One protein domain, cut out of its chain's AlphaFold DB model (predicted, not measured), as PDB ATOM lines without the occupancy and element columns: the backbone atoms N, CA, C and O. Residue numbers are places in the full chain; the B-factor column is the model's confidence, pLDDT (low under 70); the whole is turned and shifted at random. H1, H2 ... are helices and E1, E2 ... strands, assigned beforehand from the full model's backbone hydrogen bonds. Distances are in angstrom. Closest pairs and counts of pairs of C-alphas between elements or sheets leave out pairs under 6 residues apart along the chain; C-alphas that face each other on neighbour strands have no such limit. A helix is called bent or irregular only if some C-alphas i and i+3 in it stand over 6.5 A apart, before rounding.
ATOM      1  N   SER A  18    -107.461  34.661 -64.694       76.06
ATOM      2  CA  SER A  18    -107.409  36.044 -64.227       76.06
ATOM      3  C   SER A  18    -106.893  36.934 -65.359       76.06
ATOM      4  O   SER A  18    -106.017  36.532 -66.122       76.06
ATOM      5  N   VAL A  19    -107.368  38.182 -65.451       70.00
ATOM      6  CA  VAL A  19    -106.753  39.187 -66.347       70.00
ATOM      7  C   VAL A  19    -105.250  39.335 -66.063       70.00
ATOM      8  O   VAL A  19    -104.474  39.564 -66.988       70.00
ATOM      9  N   GLY A  20    -104.823  39.123 -64.811       71.19
ATOM     10  CA  GLY A  20    -103.405  39.059 -64.450       71.19
ATOM     11  C   GLY A  20    -102.665  37.877 -65.088       71.19
ATOM     12  O   GLY A  20    -101.543  38.055 -65.551       71.19
ATOM     13  N   ASP A  21    -103.303  36.708 -65.194       64.19
ATOM     14  CA  ASP A  21    -102.706  35.510 -65.805       64.19
ATOM     15  C   ASP A  21    -102.583  35.668 -67.320       64.19
ATOM     16  O   ASP A  21    -101.577  35.281 -67.905       64.19
ATOM     17  N   ILE A  22    -103.574  36.296 -67.957       67.56
ATOM     18  CA  ILE A  22    -103.537  36.606 -69.391       67.56
ATOM     19  C   ILE A  22    -102.461  37.653 -69.681       67.56
ATOM     20  O   ILE A  22    -101.711  37.499 -70.638       67.56
ATOM     21  N   ALA A  23    -102.328  38.682 -68.840       63.78
ATOM     22  CA  ALA A  23    -101.249  39.659 -68.965       63.78
ATOM     23  C   ALA A  23     -99.867  39.012 -68.760       63.78
ATOM     24  O   ALA A  23     -98.929  39.321 -69.495       63.78
ATOM     25  N   ALA A  24     -99.743  38.076 -67.813       66.88
ATOM     26  CA  ALA A  24     -98.517  37.317 -67.587       66.88
ATOM     27  C   ALA A  24     -98.189  36.380 -68.762       66.88
ATOM     28  O   ALA A  24     -97.046  36.360 -69.214       66.88
ATOM     29  N   LEU A  25     -99.181  35.662 -69.303       64.44
ATOM     30  CA  LEU A  25     -99.041  34.805 -70.485       64.44
ATOM     31  C   LEU A  25     -98.709  35.612 -71.740       64.44
ATOM     32  O   LEU A  25     -97.836  35.210 -72.500       64.44
ATOM     33  N   ALA A  26     -99.342  36.766 -71.943       61.53
ATOM     34  CA  ALA A  26     -99.032  37.664 -73.051       61.53
ATOM     35  C   ALA A  26     -97.623  38.261 -72.909       61.53
ATOM     36  O   ALA A  26     -96.877  38.333 -73.884       61.53
ATOM     37  N   GLY A  27     -97.222  38.635 -71.690       65.00
ATOM     38  CA  GLY A  27     -95.870  39.106 -71.394       65.00
ATOM     39  C   GLY A  27     -94.809  38.028 -71.626       65.00
ATOM     40  O   GLY A  27     -93.790  38.296 -72.262       65.00
ATOM     41  N   ALA A  28     -95.057  36.801 -71.166       64.69
ATOM     42  CA  ALA A  28     -94.189  35.650 -71.406       64.69
ATOM     43  C   ALA A  28     -94.146  35.277 -72.896       64.69
ATOM     44  O   ALA A  28     -93.067  35.074 -73.439       64.69
ATOM     45  N   GLY A  29     -95.294  35.276 -73.575       65.44
ATOM     46  CA  GLY A  29     -95.406  35.024 -75.010       65.44
ATOM     47  C   GLY A  29     -94.641  36.051 -75.839       65.44
ATOM     48  O   GLY A  29     -93.912  35.672 -76.749       65.44
ATOM     49  N   ARG A  30     -94.707  37.340 -75.479       70.00
ATOM     50  CA  ARG A  30     -93.905  38.392 -76.121       70.00
ATOM     51  C   ARG A  30     -92.411  38.166 -75.906       70.00
ATOM     52  O   ARG A  30     -91.656  38.285 -76.859       70.00
ATOM     53  N   LYS A  31     -91.987  37.786 -74.696       70.44
ATOM     54  CA  LYS A  31     -90.580  37.457 -74.407       70.44
ATOM     55  C   LYS A  31     -90.090  36.249 -75.207       70.44
ATOM     56  O   LYS A  31     -89.010  36.306 -75.789       70.44
ATOM     57  N   ILE A  32     -90.893  35.189 -75.281       70.12
ATOM     58  CA  ILE A  32     -90.594  33.995 -76.083       70.12
ATOM     59  C   ILE A  32     -90.533  34.352 -77.570       70.12
ATOM     60  O   ILE A  32     -89.601  33.933 -78.244       70.12
ATOM     61  N   GLY A  33     -91.469  35.163 -78.068       73.12
ATOM     62  CA  GLY A  33     -91.463  35.654 -79.445       73.12
ATOM     63  C   GLY A  33     -90.207  36.462 -79.756       73.12
ATOM     64  O   GLY A  33     -89.492  36.130 -80.691       73.12
ATOM     65  N   THR A  34     -89.881  37.452 -78.921       76.88
ATOM     66  CA  THR A  34     -88.668  38.274 -79.046       76.88
ATOM     67  C   THR A  34     -87.385  37.440 -78.981       76.88
ATOM     68  O   THR A  34     -86.435  37.724 -79.701       76.88
ATOM     69  N   TRP A  35     -87.359  36.389 -78.160       77.75
ATOM     70  CA  TRP A  35     -86.241  35.447 -78.104       77.75
ATOM     71  C   TRP A  35     -86.135  34.587 -79.367       77.75
ATOM     72  O   TRP A  35     -85.060  34.495 -79.956       77.75
ATOM     73  N   LEU A  36     -87.248  34.003 -79.819       76.56
ATOM     74  CA  LEU A  36     -87.302  33.223 -81.055       76.56
ATOM     75  C   LEU A  36     -86.904  34.066 -82.264       76.56
ATOM     76  O   LEU A  36     -86.298  33.536 -83.182       76.56
ATOM     77  N   THR A  37     -87.196  35.363 -82.277       83.00
ATOM     78  CA  THR A  37     -86.778  36.242 -83.371       83.00
ATOM     79  C   THR A  37     -85.352  36.757 -83.222       83.00
ATOM     80  O   THR A  37     -84.782  37.154 -84.226       83.00
ATOM     81  N   ALA A  38     -84.748  36.727 -82.027       82.31
ATOM     82  CA  ALA A  38     -83.414  37.291 -81.794       82.31
ATOM     83  C   ALA A  38     -82.343  36.655 -82.694       82.31
ATOM     84  O   ALA A  38     -81.586  37.376 -83.332       82.31
ATOM     85  N   HIS A  39     -82.336  35.323 -82.823       85.38
ATOM     86  CA  HIS A  39     -81.389  34.639 -83.715       85.38
ATOM     87  C   HIS A  39     -81.634  34.965 -85.199       85.38
ATOM     88  O   HIS A  39     -80.688  35.072 -85.970       85.38
ATOM     89  N   LEU A  40     -82.894  35.171 -85.608       88.25
ATOM     90  CA  LEU A  40     -83.226  35.571 -86.980       88.25
ATOM     91  C   LEU A  40     -82.775  37.004 -87.263       88.25
ATOM     92  O   LEU A  40     -82.261  37.277 -88.343       88.25
ATOM     93  N   SER A  41     -82.960  37.906 -86.298       89.00
ATOM     94  CA  SER A  41     -82.476  39.281 -86.383       89.00
ATOM     95  C   SER A  41     -80.957  39.306 -86.476       89.00
ATOM     96  O   SER A  41     -80.426  39.958 -87.367       89.00
ATOM     97  N   ASP A  42     -80.257  38.564 -85.617       90.56
ATOM     98  CA  ASP A  42     -78.795  38.477 -85.645       90.56
ATOM     99  C   ASP A  42     -78.294  37.904 -86.974       90.56
ATOM    100  O   ASP A  42     -77.361  38.442 -87.560       90.56
ATOM    101  N   ARG A  43     -78.957  36.878 -87.513       90.12
ATOM    102  CA  ARG A  43     -78.623  36.343 -88.834       90.12
ATOM    103  C   ARG A  43     -78.849  37.360 -89.948       90.12
ATOM    104  O   ARG A  43     -77.990  37.498 -90.805       90.12
ATOM    105  N   ALA A  44     -79.944  38.118 -89.903       89.81
ATOM    106  CA  ALA A  44     -80.185  39.201 -90.853       89.81
ATOM    107  C   ALA A  44     -79.121  40.307 -90.749       89.81
ATOM    108  O   ALA A  44     -78.740  40.870 -91.771       89.81
ATOM    109  N   LEU A  45     -78.616  40.590 -89.542       88.06
ATOM    110  CA  LEU A  45     -77.478  41.486 -89.342       88.06
ATOM    111  C   LEU A  45     -76.224  40.920 -90.027       88.06
ATOM    112  O   LEU A  45     -75.598  41.630 -90.803       88.06
ATOM    113  N   PHE A  46     -75.887  39.644 -89.825       89.50
ATOM    114  CA  PHE A  46     -74.733  39.028 -90.493       89.50
ATOM    115  C   PHE A  46     -74.879  38.966 -92.016       89.50
ATOM    116  O   PHE A  46     -73.961  39.370 -92.728       89.50
ATOM    117  N   ASP A  47     -76.053  38.572 -92.511       90.44
ATOM    118  CA  ASP A  47     -76.376  38.541 -93.939       90.44
ATOM    119  C   ASP A  47     -76.252  39.941 -94.565       90.44
ATOM    120  O   ASP A  47     -75.706  40.087 -95.658       90.44
ATOM    121  N   TRP A  48     -76.709  40.981 -93.859       86.81
ATOM    122  CA  TRP A  48     -76.610  42.371 -94.305       86.81
ATOM    123  C   TRP A  48     -75.157  42.865 -94.345       86.81
ATOM    124  O   TRP A  48     -74.758  43.546 -95.286       86.81
ATOM    125  N   THR A  49     -74.346  42.475 -93.361       85.75
ATOM    126  CA  THR A  49     -72.924  42.857 -93.274       85.75
ATOM    127  C   THR A  49     -72.017  42.041 -94.197       85.75
ATOM    128  O   THR A  49     -70.829  42.338 -94.318       85.75
ATOM    129  N   GLY A  50     -72.540  40.972 -94.812       88.25
ATOM    130  CA  GLY A  50     -71.764  40.031 -95.619       88.25
ATOM    131  C   GLY A  50     -70.648  39.321 -94.844       88.25
ATOM    132  O   GLY A  50     -69.728  38.781 -95.458       88.25
ATOM    133  N   THR A  51     -70.695  39.346 -93.509       86.75
ATOM    134  CA  THR A  51     -69.651  38.795 -92.644       86.75
ATOM    135  C   THR A  51     -70.135  37.500 -92.019       86.75
ATOM    136  O   THR A  51     -71.191  37.456 -91.391       86.75
ATOM    137  N   ASP A  52     -69.345  36.442 -92.172       89.19
ATOM    138  CA  ASP A  52     -69.606  35.182 -91.487       89.19
ATOM    139  C   ASP A  52     -69.382  35.342 -89.975       89.19
ATOM    140  O   ASP A  52     -68.445  36.015 -89.534       89.19
ATOM    141  N   VAL A  53     -70.224  34.693 -89.172       85.81
ATOM    142  CA  VAL A  53     -70.147  34.719 -87.705       85.81
ATOM    143  C   VAL A  53     -68.758  34.276 -87.244       85.81
ATOM    144  O   VAL A  53     -68.153  34.903 -86.373       85.81
ATOM    145  N   ASP A  54     -68.214  33.238 -87.876       83.88
ATOM    146  CA  ASP A  54     -66.890  32.710 -87.551       83.88
ATOM    147  C   ASP A  54     -65.760  33.664 -87.969       83.88
ATOM    148  O   ASP A  54     -64.740  33.762 -87.279       83.88
ATOM    149  N   ALA A  55     -65.954  34.436 -89.043       83.81
ATOM    150  CA  ALA A  55     -65.014  35.480 -89.444       83.81
ATOM    151  C   ALA A  55     -64.967  36.610 -88.408       83.81
ATOM    152  O   ALA A  55     -63.888  37.115 -88.109       83.81
ATOM    153  N   LEU A  56     -66.102  36.975 -87.806       79.75
ATOM    154  CA  LEU A  56     -66.153  37.999 -86.761       79.75
ATOM    155  C   LEU A  56     -65.330  37.596 -85.523       79.75
ATOM    156  O   LEU A  56     -64.559  38.400 -84.994       79.75
ATOM    157  N   PHE A  57     -65.457  36.338 -85.090       77.25
ATOM    158  CA  PHE A  57     -64.726  35.806 -83.936       77.25
ATOM    159  C   PHE A  57     -63.226  35.660 -84.193       77.25
ATOM    160  O   PHE A  57     -62.410  36.041 -83.352       77.25
ATOM    161  N   THR A  58     -62.856  35.148 -85.366       75.25
ATOM    162  CA  THR A  58     -61.451  34.913 -85.730       75.25
ATOM    163  C   THR A  58     -60.698  36.201 -86.055       75.25
ATOM    164  O   THR A  58     -59.539  36.339 -85.672       75.25
ATOM    165  N   ARG A  59     -61.347  37.176 -86.707       64.75
ATOM    166  CA  ARG A  59     -60.715  38.419 -87.185       64.75
ATOM    167  C   ARG A  59     -60.135  39.280 -86.070       64.75
ATOM    168  O   ARG A  59     -59.175  40.006 -86.309       64.75
ATOM    169  N   ARG A  60     -60.711  39.223 -84.869       60.78
ATOM    170  CA  ARG A  60     -60.332  40.120 -83.770       60.78
ATOM    171  C   ARG A  60     -59.709  39.425 -82.567       60.78
ATOM    172  O   ARG A  60     -59.387  40.107 -81.602       60.78
ATOM    173  N   GLY A  61     -59.576  38.096 -82.590       60.34
ATOM    174  CA  GLY A  61     -59.127  37.339 -81.416       60.34
ATOM    175  C   GLY A  61     -59.968  37.627 -80.164       60.34
ATOM    176  O   GLY A  61     -59.486  37.433 -79.057       60.34
ATOM    177  N   ILE A  62     -61.205  38.123 -80.340       58.38
ATOM    178  CA  ILE A  62     -62.113  38.510 -79.245       58.38
ATOM    179  C   ILE A  62     -62.442  37.292 -78.389       58.38
ATOM    180  O   ILE A  62     -62.663  37.409 -77.188       58.38
ATOM    181  N   LEU A  63     -62.490  36.125 -79.025       55.78
ATOM    182  CA  LEU A  63     -62.740  34.856 -78.381       55.78
ATOM    183  C   LEU A  63     -61.787  33.818 -78.967       55.78
ATOM    184  O   LEU A  63     -61.827  33.548 -80.170       55.78
ATOM    185  N   ASP A  64     -60.992  33.180 -78.115       61.47
ATOM    186  CA  ASP A  64     -60.401  31.892 -78.456       61.47
ATOM    187  C   ASP A  64     -61.529  30.849 -78.461       61.47
ATOM    188  O   ASP A  64     -61.941  30.317 -77.427       61.47
ATOM    189  N   VAL A  65     -62.085  30.609 -79.652       56.34
ATOM    190  CA  VAL A  65     -63.195  29.671 -79.868       56.34
ATOM    191  C   VAL A  65     -62.808  28.264 -79.421       56.34
ATOM    192  O   VAL A  65     -63.646  27.543 -78.883       56.34
ATOM    193  N   GLU A  66     -61.542  27.875 -79.587       56.31
ATOM    194  CA  GLU A  66     -61.068  26.553 -79.200       56.31
ATOM    195  C   GLU A  66     -60.959  26.432 -77.675       56.31
ATOM    196  O   GLU A  66     -61.374  25.419 -77.107       56.31
ATOM    197  N   ALA A  67     -60.489  27.473 -76.983       56.53
ATOM    198  CA  ALA A  67     -60.502  27.524 -75.521       56.53
ATOM    199  C   ALA A  67     -61.928  27.569 -74.952       56.53
ATOM    200  O   ALA A  67     -62.234  26.822 -74.015       56.53
ATOM    201  N   LEU A  68     -62.819  28.383 -75.535       50.72
ATOM    202  CA  LEU A  68     -64.220  28.464 -75.118       50.72
ATOM    203  C   LEU A  68     -64.916  27.113 -75.309       50.72
ATOM    204  O   LEU A  68     -65.550  26.623 -74.378       50.72
ATOM    205  N   GLN A  69     -64.744  26.476 -76.470       51.31
ATOM    206  CA  GLN A  69     -65.325  25.169 -76.759       51.31
ATOM    207  C   GLN A  69     -64.719  24.087 -75.856       51.31
ATOM    208  O   GLN A  69     -65.463  23.362 -75.215       51.31
ATOM    209  N   ARG A  70     -63.397  24.028 -75.642       54.31
ATOM    210  CA  ARG A  70     -62.797  23.080 -74.675       54.31
ATOM    211  C   ARG A  70     -63.291  23.273 -73.233       54.31
ATOM    212  O   ARG A  70     -63.280  22.307 -72.461       54.31
ATOM    213  N   ARG A  71     -63.667  24.499 -72.844       50.53
ATOM    214  CA  ARG A  71     -64.210  24.816 -71.509       50.53
ATOM    215  C   ARG A  71     -65.712  24.520 -71.398       50.53
ATOM    216  O   ARG A  71     -66.124  24.001 -70.365       50.53
ATOM    217  N   TRP A  72     -66.504  24.825 -72.426       48.72
ATOM    218  CA  TRP A  72     -67.974  24.741 -72.406       48.72
ATOM    219  C   TRP A  72     -68.562  23.477 -73.045       48.72
ATOM    220  O   TRP A  72     -69.698  23.135 -72.744       48.72
ATOM    221  N   ASP A  73     -67.801  22.756 -73.871       42.56
ATOM    222  CA  ASP A  73     -68.153  21.430 -74.418       42.56
ATOM    223  C   ASP A  73     -67.905  20.305 -73.389       42.56
ATOM    224  O   ASP A  73     -68.012  19.114 -73.672       42.56
ATOM    225  N   ARG A  74     -67.564  20.678 -72.149       40.38
ATOM    226  CA  ARG A  74     -67.653  19.793 -70.988       40.38
ATOM    227  C   ARG A  74     -69.087  19.853 -70.482       40.38
ATOM    228  O   ARG A  74     -69.600  20.952 -70.288       40.38
ATOM    229  N   GLU A  75     -69.715  18.694 -70.255       38.84
ATOM    230  CA  GLU A  75     -71.053  18.602 -69.652       38.84
ATOM    231  C   GLU A  75     -71.192  19.624 -68.517       38.84
ATOM    232  O   GLU A  75     -70.494  19.546 -67.502       38.84
ATOM    233  N   ILE A  76     -72.073  20.610 -68.698       36.78
ATOM    234  CA  ILE A  76     -72.377  21.582 -67.652       36.78
ATOM    235  C   ILE A  76     -73.139  20.821 -66.568       36.78
ATOM    236  O   ILE A  76     -74.353  20.627 -66.639       36.78
ATOM    237  N   ILE A  77     -72.402  20.355 -65.563       33.22
ATOM    238  CA  ILE A  77     -72.964  19.673 -64.406       33.22
ATOM    239  C   ILE A  77     -73.624  20.725 -63.522       33.22
ATOM    240  O   ILE A  77     -72.976  21.463 -62.777       33.22
ATOM    241  N   LEU A  78     -74.946  20.808 -63.622       33.12
ATOM    242  CA  LEU A  78     -75.728  21.769 -62.869       33.12
ATOM    243  C   LEU A  78     -75.919  21.247 -61.440       33.12
ATOM    244  O   LEU A  78     -76.652  20.286 -61.198       33.12
ATOM    245  N   LEU A  79     -75.235  21.865 -60.479       29.41
ATOM    246  CA  LEU A  79     -75.375  21.523 -59.064       29.41
ATOM    247  C   LEU A  79     -76.605  22.235 -58.492       29.41
ATOM    248  O   LEU A  79     -76.611  23.450 -58.301       29.41
ATOM    249  N   GLN A  80     -77.665  21.479 -58.201       33.91
ATOM    250  CA  GLN A  80     -78.848  21.990 -57.511       33.91
ATOM    251  C   GLN A  80     -78.844  21.456 -56.075       33.91
ATOM    252  O   GLN A  80     -79.000  20.258 -55.856       33.91
ATOM    253  N   ASN A  81     -78.681  22.348 -55.091       44.25
ATOM    254  CA  ASN A  81     -78.609  22.011 -53.660       44.25
ATOM    255  C   ASN A  81     -77.490  21.003 -53.316       44.25
ATOM    256  O   ASN A  81     -77.720  20.062 -52.563       44.25
ATOM    257  N   GLY A  82     -76.300  21.156 -53.904       35.41
ATOM    258  CA  GLY A  82     -75.161  20.259 -53.650       35.41
ATOM    259  C   GLY A  82     -75.240  18.896 -54.347       35.41
ATOM    260  O   GLY A  82     -74.304  18.110 -54.241       35.41
ATOM    261  N   HIS A  83     -76.307  18.624 -55.102       33.81
ATOM    262  CA  HIS A  83     -76.435  17.415 -55.910       33.81
ATOM    263  C   HIS A  83     -76.257  17.720 -57.396       33.81
ATOM    264  O   HIS A  83     -76.841  18.669 -57.927       33.81
ATOM    265  N   VAL A  84     -75.464  16.880 -58.063       37.91
ATOM    266  CA  VAL A  84     -75.317  16.844 -59.521       37.91
ATOM    267  C   VAL A  84     -76.671  16.513 -60.123       37.91
ATOM    268  O   VAL A  84     -77.179  15.404 -59.960       37.91
ATOM    269  N   LYS A  85     -77.269  17.490 -60.798       40.56
ATOM    270  CA  LYS A  85     -78.471  17.283 -61.584       40.56
ATOM    271  C   LYS A  85     -78.062  17.237 -63.044       40.56
ATOM    272  O   LYS A  85     -77.929  18.269 -63.696       40.56
ATOM    273  N   THR A  86     -77.860  16.024 -63.544       41.53
ATOM    274  CA  THR A  86     -77.740  15.778 -64.977       41.53
ATOM    275  C   THR A  86     -79.089  16.124 -65.592       41.53
ATOM    276  O   THR A  86     -80.086  15.437 -65.364       41.53
ATOM    277  N   ILE A  87     -79.165  17.267 -66.268       44.09
ATOM    278  CA  ILE A  87     -80.359  17.628 -67.026       44.09
ATOM    279  C   ILE A  87     -80.298  16.764 -68.279       44.09
ATOM    280  O   ILE A  87     -79.564  17.087 -69.208       44.09
ATOM    281  N   GLU A  88     -81.030  15.648 -68.287       43.69
ATOM    282  CA  GLU A  88     -81.357  14.965 -69.537       43.69
ATOM    283  C   GLU A  88     -81.944  16.027 -70.461       43.69
ATOM    284  O   GLU A  88     -82.938  16.662 -70.100       43.69
ATOM    285  N   THR A  89     -81.260  16.300 -71.575       39.84
ATOM    286  CA  THR A  89     -81.564  17.395 -72.498       39.84
ATOM    287  C   THR A  89     -83.050  17.402 -72.822       39.84
ATOM    288  O   THR A  89     -83.535  16.631 -73.650       39.84
ATOM    289  N   THR A  90     -83.789  18.273 -72.144       38.47
ATOM    290  CA  THR A  90     -85.182  18.549 -72.451       38.47
ATOM    291  C   THR A  90     -85.246  19.166 -73.849       38.47
ATOM    292  O   THR A  90     -84.269  19.760 -74.312       38.47
ATOM    293  N   PRO A  91     -86.397  19.104 -74.540       45.53
ATOM    294  CA  PRO A  91     -86.570  19.680 -75.877       45.53
ATOM    295  C   PRO A  91     -86.137  21.157 -76.011       45.53
ATOM    296  O   PRO A  91     -85.857  21.613 -77.116       45.53
ATOM    297  N   GLY A  92     -86.041  21.902 -74.899       42.34
ATOM    298  CA  GLY A  92     -85.492  23.263 -74.851       42.34
ATOM    299  C   GLY A  92     -83.996  23.363 -75.183       42.34
ATOM    300  O   GLY A  92     -83.579  24.351 -75.787       42.34
ATOM    301  N   ALA A  93     -83.200  22.324 -74.907       47.06
ATOM    302  CA  ALA A  93     -81.790  22.266 -75.300       47.06
ATOM    303  C   ALA A  93     -81.628  22.326 -76.828       47.06
ATOM    304  O   ALA A  93     -80.730  22.992 -77.332       47.06
ATOM    305  N   ALA A  94     -82.556  21.727 -77.586       52.78
ATOM    306  CA  ALA A  94     -82.537  21.788 -79.047       52.78
ATOM    307  C   ALA A  94     -82.751  23.210 -79.593       52.78
ATOM    308  O   ALA A  94     -82.285  23.514 -80.687       52.78
ATOM    309  N   ALA A  95     -83.440  24.084 -78.853       51.16
ATOM    310  CA  ALA A  95     -83.613  25.480 -79.246       51.16
ATOM    311  C   ALA A  95     -82.372  26.325 -78.921       51.16
ATOM    312  O   ALA A  95     -81.991  27.171 -79.724       51.16
ATOM    313  N   LEU A  96     -81.696  26.040 -77.804       55.66
ATOM    314  CA  LEU A  96     -80.384  26.616 -77.481       55.66
ATOM    315  C   LEU A  96     -79.310  26.195 -78.496       55.66
ATOM    316  O   LEU A  96     -78.544  27.041 -78.938       55.66
ATOM    317  N   HIS A  97     -79.318  24.937 -78.948       62.66
ATOM    318  CA  HIS A  97     -78.428  24.450 -80.013       62.66
ATOM    319  C   HIS A  97     -78.678  25.089 -81.388       62.66
ATOM    320  O   HIS A  97     -77.850  24.939 -82.282       62.66
ATOM    321  N   ARG A  98     -79.811  25.775 -81.583       71.50
ATOM    322  CA  ARG A  98     -80.131  26.490 -82.828       71.50
ATOM    323  C   ARG A  98     -79.744  27.966 -82.797       71.50
ATOM    324  O   ARG A  98     -79.897  28.628 -83.818       71.50
ATOM    325  N   MET A  99     -79.306  28.492 -81.652       75.19
ATOM    326  CA  MET A  99     -78.823  29.867 -81.583       75.19
ATOM    327  C   MET A  99     -77.401  29.930 -82.132       75.19
ATOM    328  O   MET A  99     -76.553  29.118 -81.760       75.19
ATOM    329  N   ASP A 100     -77.138  30.911 -82.991       86.50
ATOM    330  CA  ASP A 100     -75.789  31.162 -83.481       86.50
ATOM    331  C   ASP A 100     -74.866  31.573 -82.320       86.50
ATOM    332  O   ASP A 100     -75.295  32.183 -81.332       86.50
ATOM    333  N   ARG A 101     -73.570  31.247 -82.446       84.56
ATOM    334  CA  ARG A 101     -72.539  31.510 -81.418       84.56
ATOM    335  C   ARG A 101     -72.539  32.970 -80.962       84.56
ATOM    336  O   ARG A 101     -72.397  33.250 -79.773       84.56
ATOM    337  N   TRP A 102     -72.756  33.888 -81.903       89.75
ATOM    338  CA  TRP A 102     -72.884  35.317 -81.634       89.75
ATOM    339  C   TRP A 102     -74.067  35.652 -80.732       89.75
ATOM    340  O   TRP A 102     -73.881  36.264 -79.683       89.75
ATOM    341  N   THR A 103     -75.275  35.215 -81.102       90.44
ATOM    342  CA  THR A 103     -76.490  35.464 -80.316       90.44
ATOM    343  C   THR A 103     -76.321  34.975 -78.889       90.44
ATOM    344  O   THR A 103     -76.750  35.620 -77.930       90.44
ATOM    345  N   TRP A 104     -75.671  33.828 -78.741       87.44
ATOM    346  CA  TRP A 104     -75.425  33.227 -77.451       87.44
ATOM    347  C   TRP A 104     -74.406  34.018 -76.618       87.44
ATOM    348  O   TRP A 104     -74.688  34.333 -75.459       87.44
ATOM    349  N   LEU A 105     -73.280  34.439 -77.208       88.19
ATOM    350  CA  LEU A 105     -72.310  35.309 -76.535       88.19
ATOM    351  C   LEU A 105     -72.959  36.622 -76.089       88.19
ATOM    352  O   LEU A 105     -72.839  37.010 -74.928       88.19
ATOM    353  N   MET A 106     -73.690  37.279 -76.989       92.94
ATOM    354  CA  MET A 106     -74.356  38.542 -76.689       92.94
ATOM    355  C   MET A 106     -75.439  38.376 -75.625       92.94
ATOM    356  O   MET A 106     -75.620  39.265 -74.795       92.94
ATOM    357  N   THR A 107     -76.105  37.221 -75.572       89.81
ATOM    358  CA  THR A 107     -77.039  36.872 -74.493       89.81
ATOM    359  C   THR A 107     -76.334  36.782 -73.142       89.81
ATOM    360  O   THR A 107     -76.810  37.377 -72.173       89.81
ATOM    361  N   LEU A 108     -75.192  36.093 -73.059       86.62
ATOM    362  CA  LEU A 108     -74.411  35.997 -71.820       86.62
ATOM    363  C   LEU A 108     -73.871  37.353 -71.375       86.62
ATOM    364  O   LEU A 108     -73.986  37.712 -70.203       86.62
ATOM    365  N   PHE A 109     -73.328  38.117 -72.318       88.88
ATOM    366  CA  PHE A 109     -72.788  39.441 -72.059       88.88
ATOM    367  C   PHE A 109     -73.882  40.399 -71.568       88.88
ATOM    368  O   PHE A 109     -73.719  41.079 -70.556       88.88
ATOM    369  N   THR A 110     -75.055  40.361 -72.204       93.19
ATOM    370  CA  THR A 110     -76.233  41.127 -71.781       93.19
ATOM    371  C   THR A 110     -76.707  40.714 -70.386       93.19
ATOM    372  O   THR A 110     -77.006  41.583 -69.572       93.19
ATOM    373  N   ALA A 111     -76.753  39.411 -70.083       89.19
ATOM    374  CA  ALA A 111     -77.156  38.904 -68.769       89.19
ATOM    375  C   ALA A 111     -76.206  39.375 -67.657       89.19
ATOM    376  O   ALA A 111     -76.647  39.794 -66.586       89.19
ATOM    377  N   ALA A 112     -74.901  39.321 -67.922       85.88
ATOM    378  CA  ALA A 112     -73.872  39.763 -66.995       85.88
ATOM    379  C   ALA A 112     -73.937  41.275 -66.742       85.88
ATOM    380  O   ALA A 112     -73.927  41.710 -65.589       85.88
ATOM    381  N   LEU A 113     -74.067  42.076 -67.802       89.00
ATOM    382  CA  LEU A 113     -74.207  43.522 -67.669       89.00
ATOM    383  C   LEU A 113     -75.522  43.905 -66.979       89.00
ATOM    384  O   LEU A 113     -75.525  44.807 -66.151       89.00
ATOM    385  N   GLU A 114     -76.628  43.205 -67.238       92.69
ATOM    386  CA  GLU A 114     -77.913  43.479 -66.577       92.69
ATOM    387  C   GLU A 114     -77.847  43.265 -65.058       92.69
ATOM    388  O   GLU A 114     -78.554  43.941 -64.311       92.69
ATOM    389  N   ALA A 115     -76.967  42.375 -64.588       85.62
ATOM    390  CA  ALA A 115     -76.697  42.193 -63.166       85.62
ATOM    391  C   ALA A 115     -75.790  43.288 -62.568       85.62
ATOM    392  O   ALA A 115     -75.858  43.539 -61.363       85.62
ATOM    393  N   ALA A 116     -74.946  43.927 -63.385       87.62
ATOM    394  CA  ALA A 116     -73.912  44.860 -62.935       87.62
ATOM    395  C   ALA A 116     -74.294  46.344 -63.076       87.62
ATOM    396  O   ALA A 116     -73.847  47.165 -62.272       87.62
ATOM    397  N   VAL A 117     -75.099  46.707 -64.080       91.38
ATOM    398  CA  VAL A 117     -75.374  48.105 -64.450       91.38
ATOM    399  C   VAL A 117     -76.868  48.424 -64.532       91.38
ATOM    400  O   VAL A 117     -77.727  47.540 -64.557       91.38
ATOM    401  N   SER A 118     -77.210  49.717 -64.572       93.44
ATOM    402  CA  SER A 118     -78.598  50.137 -64.773       93.44
ATOM    403  C   SER A 118     -79.086  49.781 -66.185       93.44
ATOM    404  O   SER A 118     -78.302  49.633 -67.118       93.44
ATOM    405  N   SER A 119     -80.405  49.684 -66.389       88.56
ATOM    406  CA  SER A 119     -80.965  49.385 -67.719       88.56
ATOM    407  C   SER A 119     -80.652  50.449 -68.781       88.56
ATOM    408  O   SER A 119     -80.664  50.128 -69.969       88.56
ATOM    409  N   ILE A 120     -80.408  51.698 -68.368       89.56
ATOM    410  CA  ILE A 120     -80.030  52.796 -69.268       89.56
ATOM    411  C   ILE A 120     -78.570  52.609 -69.693       89.56
ATOM    412  O   ILE A 120     -78.270  52.617 -70.889       89.56
ATOM    413  N   ASP A 121     -77.693  52.334 -68.726       92.62
ATOM    414  CA  ASP A 121     -76.266  52.104 -68.967       92.62
ATOM    415  C   ASP A 121     -76.034  50.834 -69.783       92.62
ATOM    416  O   ASP A 121     -75.235  50.852 -70.711       92.62
ATOM    417  N   LEU A 122     -76.798  49.765 -69.521       91.81
ATOM    418  CA  LEU A 122     -76.784  48.531 -70.308       91.81
ATOM    419  C   LEU A 122     -76.954  48.835 -71.796       91.81
ATOM    420  O   LEU A 122     -76.148  48.405 -72.609       91.81
ATOM    421  N   ARG A 123     -78.002  49.582 -72.166       92.44
ATOM    422  CA  ARG A 123     -78.273  49.889 -73.575       92.44
ATOM    423  C   ARG A 123     -77.147  50.726 -74.181       92.44
ATOM    424  O   ARG A 123     -76.750  50.456 -75.309       92.44
ATOM    425  N   SER A 124     -76.627  51.703 -73.439       92.06
ATOM    426  CA  SER A 124     -75.509  52.540 -73.886       92.06
ATOM    427  C   SER A 124     -74.234  51.719 -74.114       92.06
ATOM    428  O   SER A 124     -73.629  51.809 -75.179       92.06
ATOM    429  N   ILE A 125     -73.869  50.854 -73.162       91.94
ATOM    430  CA  ILE A 125     -72.702  49.964 -73.247       91.94
ATOM    431  C   ILE A 125     -72.869  48.974 -74.399       91.94
ATOM    432  O   ILE A 125     -71.974  48.852 -75.225       91.94
ATOM    433  N   MET A 126     -74.022  48.311 -74.505       93.69
ATOM    434  CA  MET A 126     -74.286  47.345 -75.573       93.69
ATOM    435  C   MET A 126     -74.264  47.991 -76.961       93.69
ATOM    436  O   MET A 126     -73.720  47.405 -77.891       93.69
ATOM    437  N   ASN A 127     -74.796  49.209 -77.105       91.50
ATOM    438  CA  ASN A 127     -74.700  49.963 -78.355       91.50
ATOM    439  C   ASN A 127     -73.246  50.310 -78.691       91.50
ATOM    440  O   ASN A 127     -72.845  50.154 -79.838       91.50
ATOM    441  N   LYS A 128     -72.442  50.735 -77.706       90.19
ATOM    442  CA  LYS A 128     -71.010  50.994 -77.914       90.19
ATOM    443  C   LYS A 128     -70.264  49.732 -78.334       90.19
ATOM    444  O   LYS A 128     -69.493  49.793 -79.279       90.19
ATOM    445  N   VAL A 129     -70.531  48.599 -77.683       89.44
ATOM    446  CA  VAL A 129     -69.938  47.305 -78.048       89.44
ATOM    447  C   VAL A 129     -70.320  46.926 -79.474       89.44
ATOM    448  O   VAL A 129     -69.445  46.562 -80.252       89.44
ATOM    449  N   LEU A 130     -71.591  47.072 -79.858       89.88
ATOM    450  CA  LEU A 130     -72.034  46.797 -81.226       89.88
ATOM    451  C   LEU A 130     -71.351  47.697 -82.253       89.88
ATOM    452  O   LEU A 130     -70.815  47.191 -83.234       89.88
ATOM    453  N   LEU A 131     -71.325  49.007 -82.001       88.75
ATOM    454  CA  LEU A 131     -70.677  49.974 -82.882       88.75
ATOM    455  C   LEU A 131     -69.182  49.697 -83.011       88.75
ATOM    456  O   LEU A 131     -68.689  49.648 -84.123       88.75
ATOM    457  N   GLN A 132     -68.481  49.425 -81.910       87.62
ATOM    458  CA  GLN A 132     -67.058  49.077 -81.944       87.62
ATOM    459  C   GLN A 132     -66.803  47.770 -82.686       87.62
ATOM    460  O   GLN A 132     -65.807  47.642 -83.397       87.62
ATOM    461  N   THR A 133     -67.694  46.785 -82.546       83.81
ATOM    462  CA  THR A 133     -67.589  45.506 -83.268       83.81
ATOM    463  C   THR A 133     -67.681  45.712 -84.784       83.81
ATOM    464  O   THR A 133     -67.080  44.959 -85.545       83.81
ATOM    465  N   VAL A 134     -68.375  46.769 -85.205       80.75
ATOM    466  CA  VAL A 134     -68.746  47.065 -86.592       80.75
ATOM    467  C   VAL A 134     -68.093  48.349 -87.127       80.75
ATOM    468  O   VAL A 134     -68.325  48.745 -88.258       80.75
ATOM    469  N   GLU A 135     -67.203  48.978 -86.361       75.38
ATOM    470  CA  GLU A 135     -66.581  50.277 -86.673       75.38
ATOM    471  C   GLU A 135     -65.816  50.291 -88.009       75.38
ATOM    472  O   GLU A 135     -65.613  51.336 -88.614       75.38
ATOM    473  N   GLU A 136     -65.441  49.117 -88.518       73.44
ATOM    474  CA  GLU A 136     -64.817  48.957 -89.834       73.44
ATOM    475  C   GLU A 136     -65.807  49.084 -91.008       73.44
ATOM    476  O   GLU A 136     -65.385  49.070 -92.165       73.44
ATOM    477  N   TRP A 137     -67.108  49.193 -90.740       76.44
ATOM    478  CA  TRP A 137     -68.159  49.294 -91.744       76.44
ATOM    479  C   TRP A 137     -68.869  50.650 -91.616       76.44
ATOM    480  O   TRP A 137     -69.846  50.811 -90.884       76.44
ATOM    481  N   GLU A 138     -68.364  51.642 -92.346       76.88
ATOM    482  CA  GLU A 138     -68.838  53.034 -92.303       76.88
ATOM    483  C   GLU A 138     -70.332  53.168 -92.670       76.88
ATOM    484  O   GLU A 138     -71.043  53.991 -92.104       76.88
ATOM    485  N   GLU A 139     -70.854  52.291 -93.536       80.75
ATOM    486  CA  GLU A 139     -72.280  52.248 -93.908       80.75
ATOM    487  C   GLU A 139     -73.163  51.500 -92.881       80.75
ATOM    488  O   GLU A 139     -74.391  51.516 -92.966       80.75
ATOM    489  N   SER A 140     -72.558  50.833 -91.893       78.81
ATOM    490  CA  SER A 140     -73.239  49.949 -90.936       78.81
ATOM    491  C   SER A 140     -73.564  50.545 -89.592       78.81
ATOM    492  O   SER A 140     -74.391  49.976 -88.870       78.81
ATOM    493  N   SER A 141     -72.987  51.695 -89.265       84.88
ATOM    494  CA  SER A 141     -73.323  52.407 -88.036       84.88
ATOM    495  C   SER A 141     -74.808  52.761 -87.987       84.88
ATOM    496  O   SER A 141     -75.456  52.536 -86.966       84.88
ATOM    497  N   ASP A 142     -75.377  53.233 -89.096       88.50
ATOM    498  CA  ASP A 142     -76.764  53.706 -89.147       88.50
ATOM    499  C   ASP A 142     -77.766  52.559 -88.998       88.50
ATOM    500  O   ASP A 142     -78.750  52.669 -88.258       88.50
ATOM    501  N   PHE A 143     -77.487  51.422 -89.642       88.06
ATOM    502  CA  PHE A 143     -78.294  50.214 -89.489       88.06
ATOM    503  C   PHE A 143     -78.270  49.718 -88.039       88.06
ATOM    504  O   PHE A 143     -79.323  49.455 -87.455       88.06
ATOM    505  N   LEU A 144     -77.085  49.655 -87.422       87.88
ATOM    506  CA  LEU A 144     -76.937  49.228 -86.033       87.88
ATOM    507  C   LEU A 144     -77.573  50.185 -85.031       87.88
ATOM    508  O   LEU A 144     -78.138  49.732 -84.039       87.88
ATOM    509  N   LEU A 145     -77.507  51.494 -85.261       88.62
ATOM    510  CA  LEU A 145     -78.180  52.465 -84.402       88.62
ATOM    511  C   LEU A 145     -79.700  52.285 -84.453       88.62
ATOM    512  O   LEU A 145     -80.372  52.424 -83.426       88.62
ATOM    513  N   ARG A 146     -80.237  51.925 -85.626       91.81
ATOM    514  CA  ARG A 146     -81.671  51.693 -85.816       91.81
ATOM    515  C   ARG A 146     -82.137  50.360 -85.234       91.81
ATOM    516  O   ARG A 146     -83.128  50.329 -84.506       91.81
ATOM    517  N   GLU A 147     -81.437  49.270 -85.535       92.00
ATOM    518  CA  GLU A 147     -81.863  47.908 -85.182       92.00
ATOM    519  C   GLU A 147     -81.277  47.419 -83.847       92.00
ATOM    520  O   GLU A 147     -81.875  46.575 -83.174       92.00
ATOM    521  N   GLY A 148     -80.152  47.975 -83.389       91.50
ATOM    522  CA  GLY A 148     -79.459  47.603 -82.148       91.50
ATOM    523  C   GLY A 148     -80.360  47.535 -80.908       91.50
ATOM    524  O   GLY A 148     -80.300  46.546 -80.171       91.50
ATOM    525  N   PRO A 149     -81.282  48.492 -80.679       92.94
ATOM    526  CA  PRO A 149     -82.256  48.400 -79.595       92.94
ATOM    527  C   PRO A 149     -83.137  47.142 -79.635       92.94
ATOM    528  O   PRO A 149     -83.527  46.653 -78.569       92.94
ATOM    529  N   SER A 150     -83.456  46.642 -80.833       92.81
ATOM    530  CA  SER A 150     -84.229  45.415 -81.055       92.81
ATOM    531  C   SER A 150     -83.395  44.177 -80.718       92.81
ATOM    532  O   SER A 150     -83.841  43.339 -79.931       92.81
ATOM    533  N   HIS A 151     -82.147  44.117 -81.195       93.44
ATOM    534  CA  HIS A 151     -81.203  43.040 -80.869       93.44
ATOM    535  C   HIS A 151     -80.942  42.932 -79.362       93.44
ATOM    536  O   HIS A 151     -81.089  41.860 -78.777       93.44
ATOM    537  N   ILE A 152     -80.675  44.061 -78.693       93.94
ATOM    538  CA  ILE A 152     -80.460  44.105 -77.239       93.94
ATOM    539  C   ILE A 152     -81.696  43.606 -76.485       93.94
ATOM    540  O   ILE A 152     -81.572  42.871 -75.506       93.94
ATOM    541  N   ALA A 153     -82.903  43.973 -76.924       91.75
ATOM    542  CA  ALA A 153     -84.132  43.446 -76.333       91.75
ATOM    543  C   ALA A 153     -84.272  41.929 -76.559       91.75
ATOM    544  O   ALA A 153     -84.699  41.217 -75.646       91.75
ATOM    545  N   GLY A 154     -83.860  41.441 -77.734       92.06
ATOM    546  CA  GLY A 154     -83.702  40.026 -78.072       92.06
ATOM    547  C   GLY A 154     -82.834  39.278 -77.065       92.06
ATOM    548  O   GLY A 154     -83.305  38.343 -76.412       92.06
ATOM    549  N   TRP A 155     -81.598  39.739 -76.872       94.38
ATOM    550  CA  TRP A 155     -80.626  39.129 -75.960       94.38
ATOM    551  C   TRP A 155     -81.039  39.228 -74.490       94.38
ATOM    552  O   TRP A 155     -80.905  38.255 -73.752       94.38
ATOM    553  N   ARG A 156     -81.633  40.348 -74.054       91.94
ATOM    554  CA  ARG A 156     -82.214  40.461 -72.699       91.94
ATOM    555  C   ARG A 156     -83.335  39.453 -72.482       91.94
ATOM    556  O   ARG A 156     -83.435  38.840 -71.421       91.94
ATOM    557  N   SER A 157     -84.196  39.277 -73.482       86.50
ATOM    558  CA  SER A 157     -85.283  38.303 -73.408       86.50
ATOM    559  C   SER A 157     -84.743  36.872 -73.341       86.50
ATOM    560  O   SER A 157     -85.197  36.083 -72.512       86.50
ATOM    561  N   ALA A 158     -83.725  36.567 -74.150       83.44
ATOM    562  CA  ALA A 158     -83.005  35.296 -74.133       83.44
ATOM    563  C   ALA A 158     -82.386  35.008 -72.755       83.44
ATOM    564  O   ALA A 158     -82.599  33.936 -72.183       83.44
ATOM    565  N   ALA A 159     -81.704  36.002 -72.180       82.19
ATOM    566  CA  ALA A 159     -81.091  35.928 -70.858       82.19
ATOM    567  C   ALA A 159     -82.136  35.654 -69.764       82.19
ATOM    568  O   ALA A 159     -81.949  34.788 -68.906       82.19
ATOM    569  N   CYS A 160     -83.285  36.334 -69.835       77.94
ATOM    570  CA  CYS A 160     -84.398  36.119 -68.914       77.94
ATOM    571  C   CYS A 160     -84.988  34.703 -69.013       77.94
ATOM    572  O   CYS A 160     -85.388  34.145 -67.991       77.94
ATOM    573  N   LEU A 161     -85.073  34.118 -70.213       61.88
ATOM    574  CA  LEU A 161     -85.616  32.769 -70.413       61.88
ATOM    575  C   LEU A 161     -84.664  31.678 -69.915       61.88
ATOM    576  O   LEU A 161     -85.130  30.731 -69.285       61.88
ATOM    577  N   GLY A 162     -83.349  31.854 -70.079       52.78
ATOM    578  CA  GLY A 162     -82.349  30.973 -69.462       52.78
ATOM    579  C   GLY A 162     -82.440  30.953 -67.929       52.78
ATOM    580  O   GLY A 162     -82.238  29.917 -67.295       52.78
ATOM    581  N   ALA A 163     -82.843  32.071 -67.317       49.00
ATOM    582  CA  ALA A 163     -83.152  32.126 -65.888       49.00
ATOM    583  C   ALA A 163     -84.516  31.488 -65.532       49.00
ATOM    584  O   ALA A 163     -84.696  30.996 -64.409       49.00
ATOM    585  N   PHE A 164     -85.472  31.488 -66.471       33.00
ATOM    586  CA  PHE A 164     -86.849  31.011 -66.292       33.00
ATOM    587  C   PHE A 164     -87.003  29.491 -66.445       33.00
ATOM    588  O   PHE A 164     -87.855  28.910 -65.772       33.00
ATOM    589  N   ASP A 165     -86.140  28.821 -67.219       36.97
ATOM    590  CA  ASP A 165     -86.132  27.349 -67.354       36.97
ATOM    591  C   ASP A 165     -85.732  26.620 -66.045       36.97
ATOM    592  O   ASP A 165     -85.763  25.398 -65.926       36.97
ATOM    593  N   ARG A 166     -85.459  27.383 -64.976       37.22
ATOM    594  CA  ARG A 166     -85.444  26.906 -63.583       37.22
ATOM    595  C   ARG A 166     -86.744  27.264 -62.827       37.22
ATOM    596  O   ARG A 166     -86.667  27.745 -61.693       37.22
TER     597      ARG A 166
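This is residues 18 to 166 of the 451 residues of an uncharacterized protein of Pseudocercospora fijiensis (strain CIRAD86) (UniProt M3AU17). Helices H5, H6 and H7 make the core, with H7 crossing H5 and lying between H6 and the bent helix H1. Residues 18 to 27 stick out at one end, and H2, H3, the small hairpin E1 and E2, and H4 swing away from the core in a wide loose loop that returns to H5. The 149 printed residues are mostly helix, in the order H1 H2 H3 E1 E2 H4 H5 H6 H7, with E1 and E2 antiparallel. The whole is compact, with a radius of gyration of the C-alphas of 16.9 A and spans of 49 by 45 by 28 A.

H1, residues 19 to 49, was assigned as one helix by its hydrogen bonds but is bent, C-alphas 36 and 39 being 6.6 A apart. Arm H1a, residues 19 to 36, is 25.1 A long from C-alpha 19 at (-106.753, 39.187, -66.347); arm H1b is residues 39 to 49. H2 is residues 53 to 60, H3 65 to 72, E1 78 to 80, E2 83 to 85 and H4 91 to 96. H5, residues 101 to 116, is 22.8 A long, and H6, residues 119 to 134, 22.6 A. H7, residues 140 to 164, is 33.9 A long and ends at C-alpha 164 at (-86.849, 31.011, -66.292); it is irregular, C-alphas 146 and 149 being 7.1 A apart.

H5 and H7 touch about perpendicular at 74 degrees, closest at the C-alphas of Thr 107 and Trp 155, 4.5 A. H6 touches H7 at a steep tilt of 55 degrees, Leu 131 and Ser 141 having the closest C-alphas, 6.3 A. H1a touches H7 with residues 31 to 35 alone, closest at the C-alphas of Trp 35 and Ala 158, 5.1 A. H3 and H4 touch no helix. In the hairpin E1 and E2, N 80 and O 83 are 2.9 A apart, within hydrogen-bond range. Every O i to N i+4 pair is within range in H1a, H1b, H3, H5 and H6, against 3 of 4 in H2, 1 of 2 in H4 and 19 of 21 in H7.

The two C-alphas farthest apart, those of Ser 18 and Arg 59, are 52.1 A apart. The printed part has no cut, and each link between named elements is tight. Model confidence is under 70 in residues 21 to 29, 59 to 97 and 161 to 166.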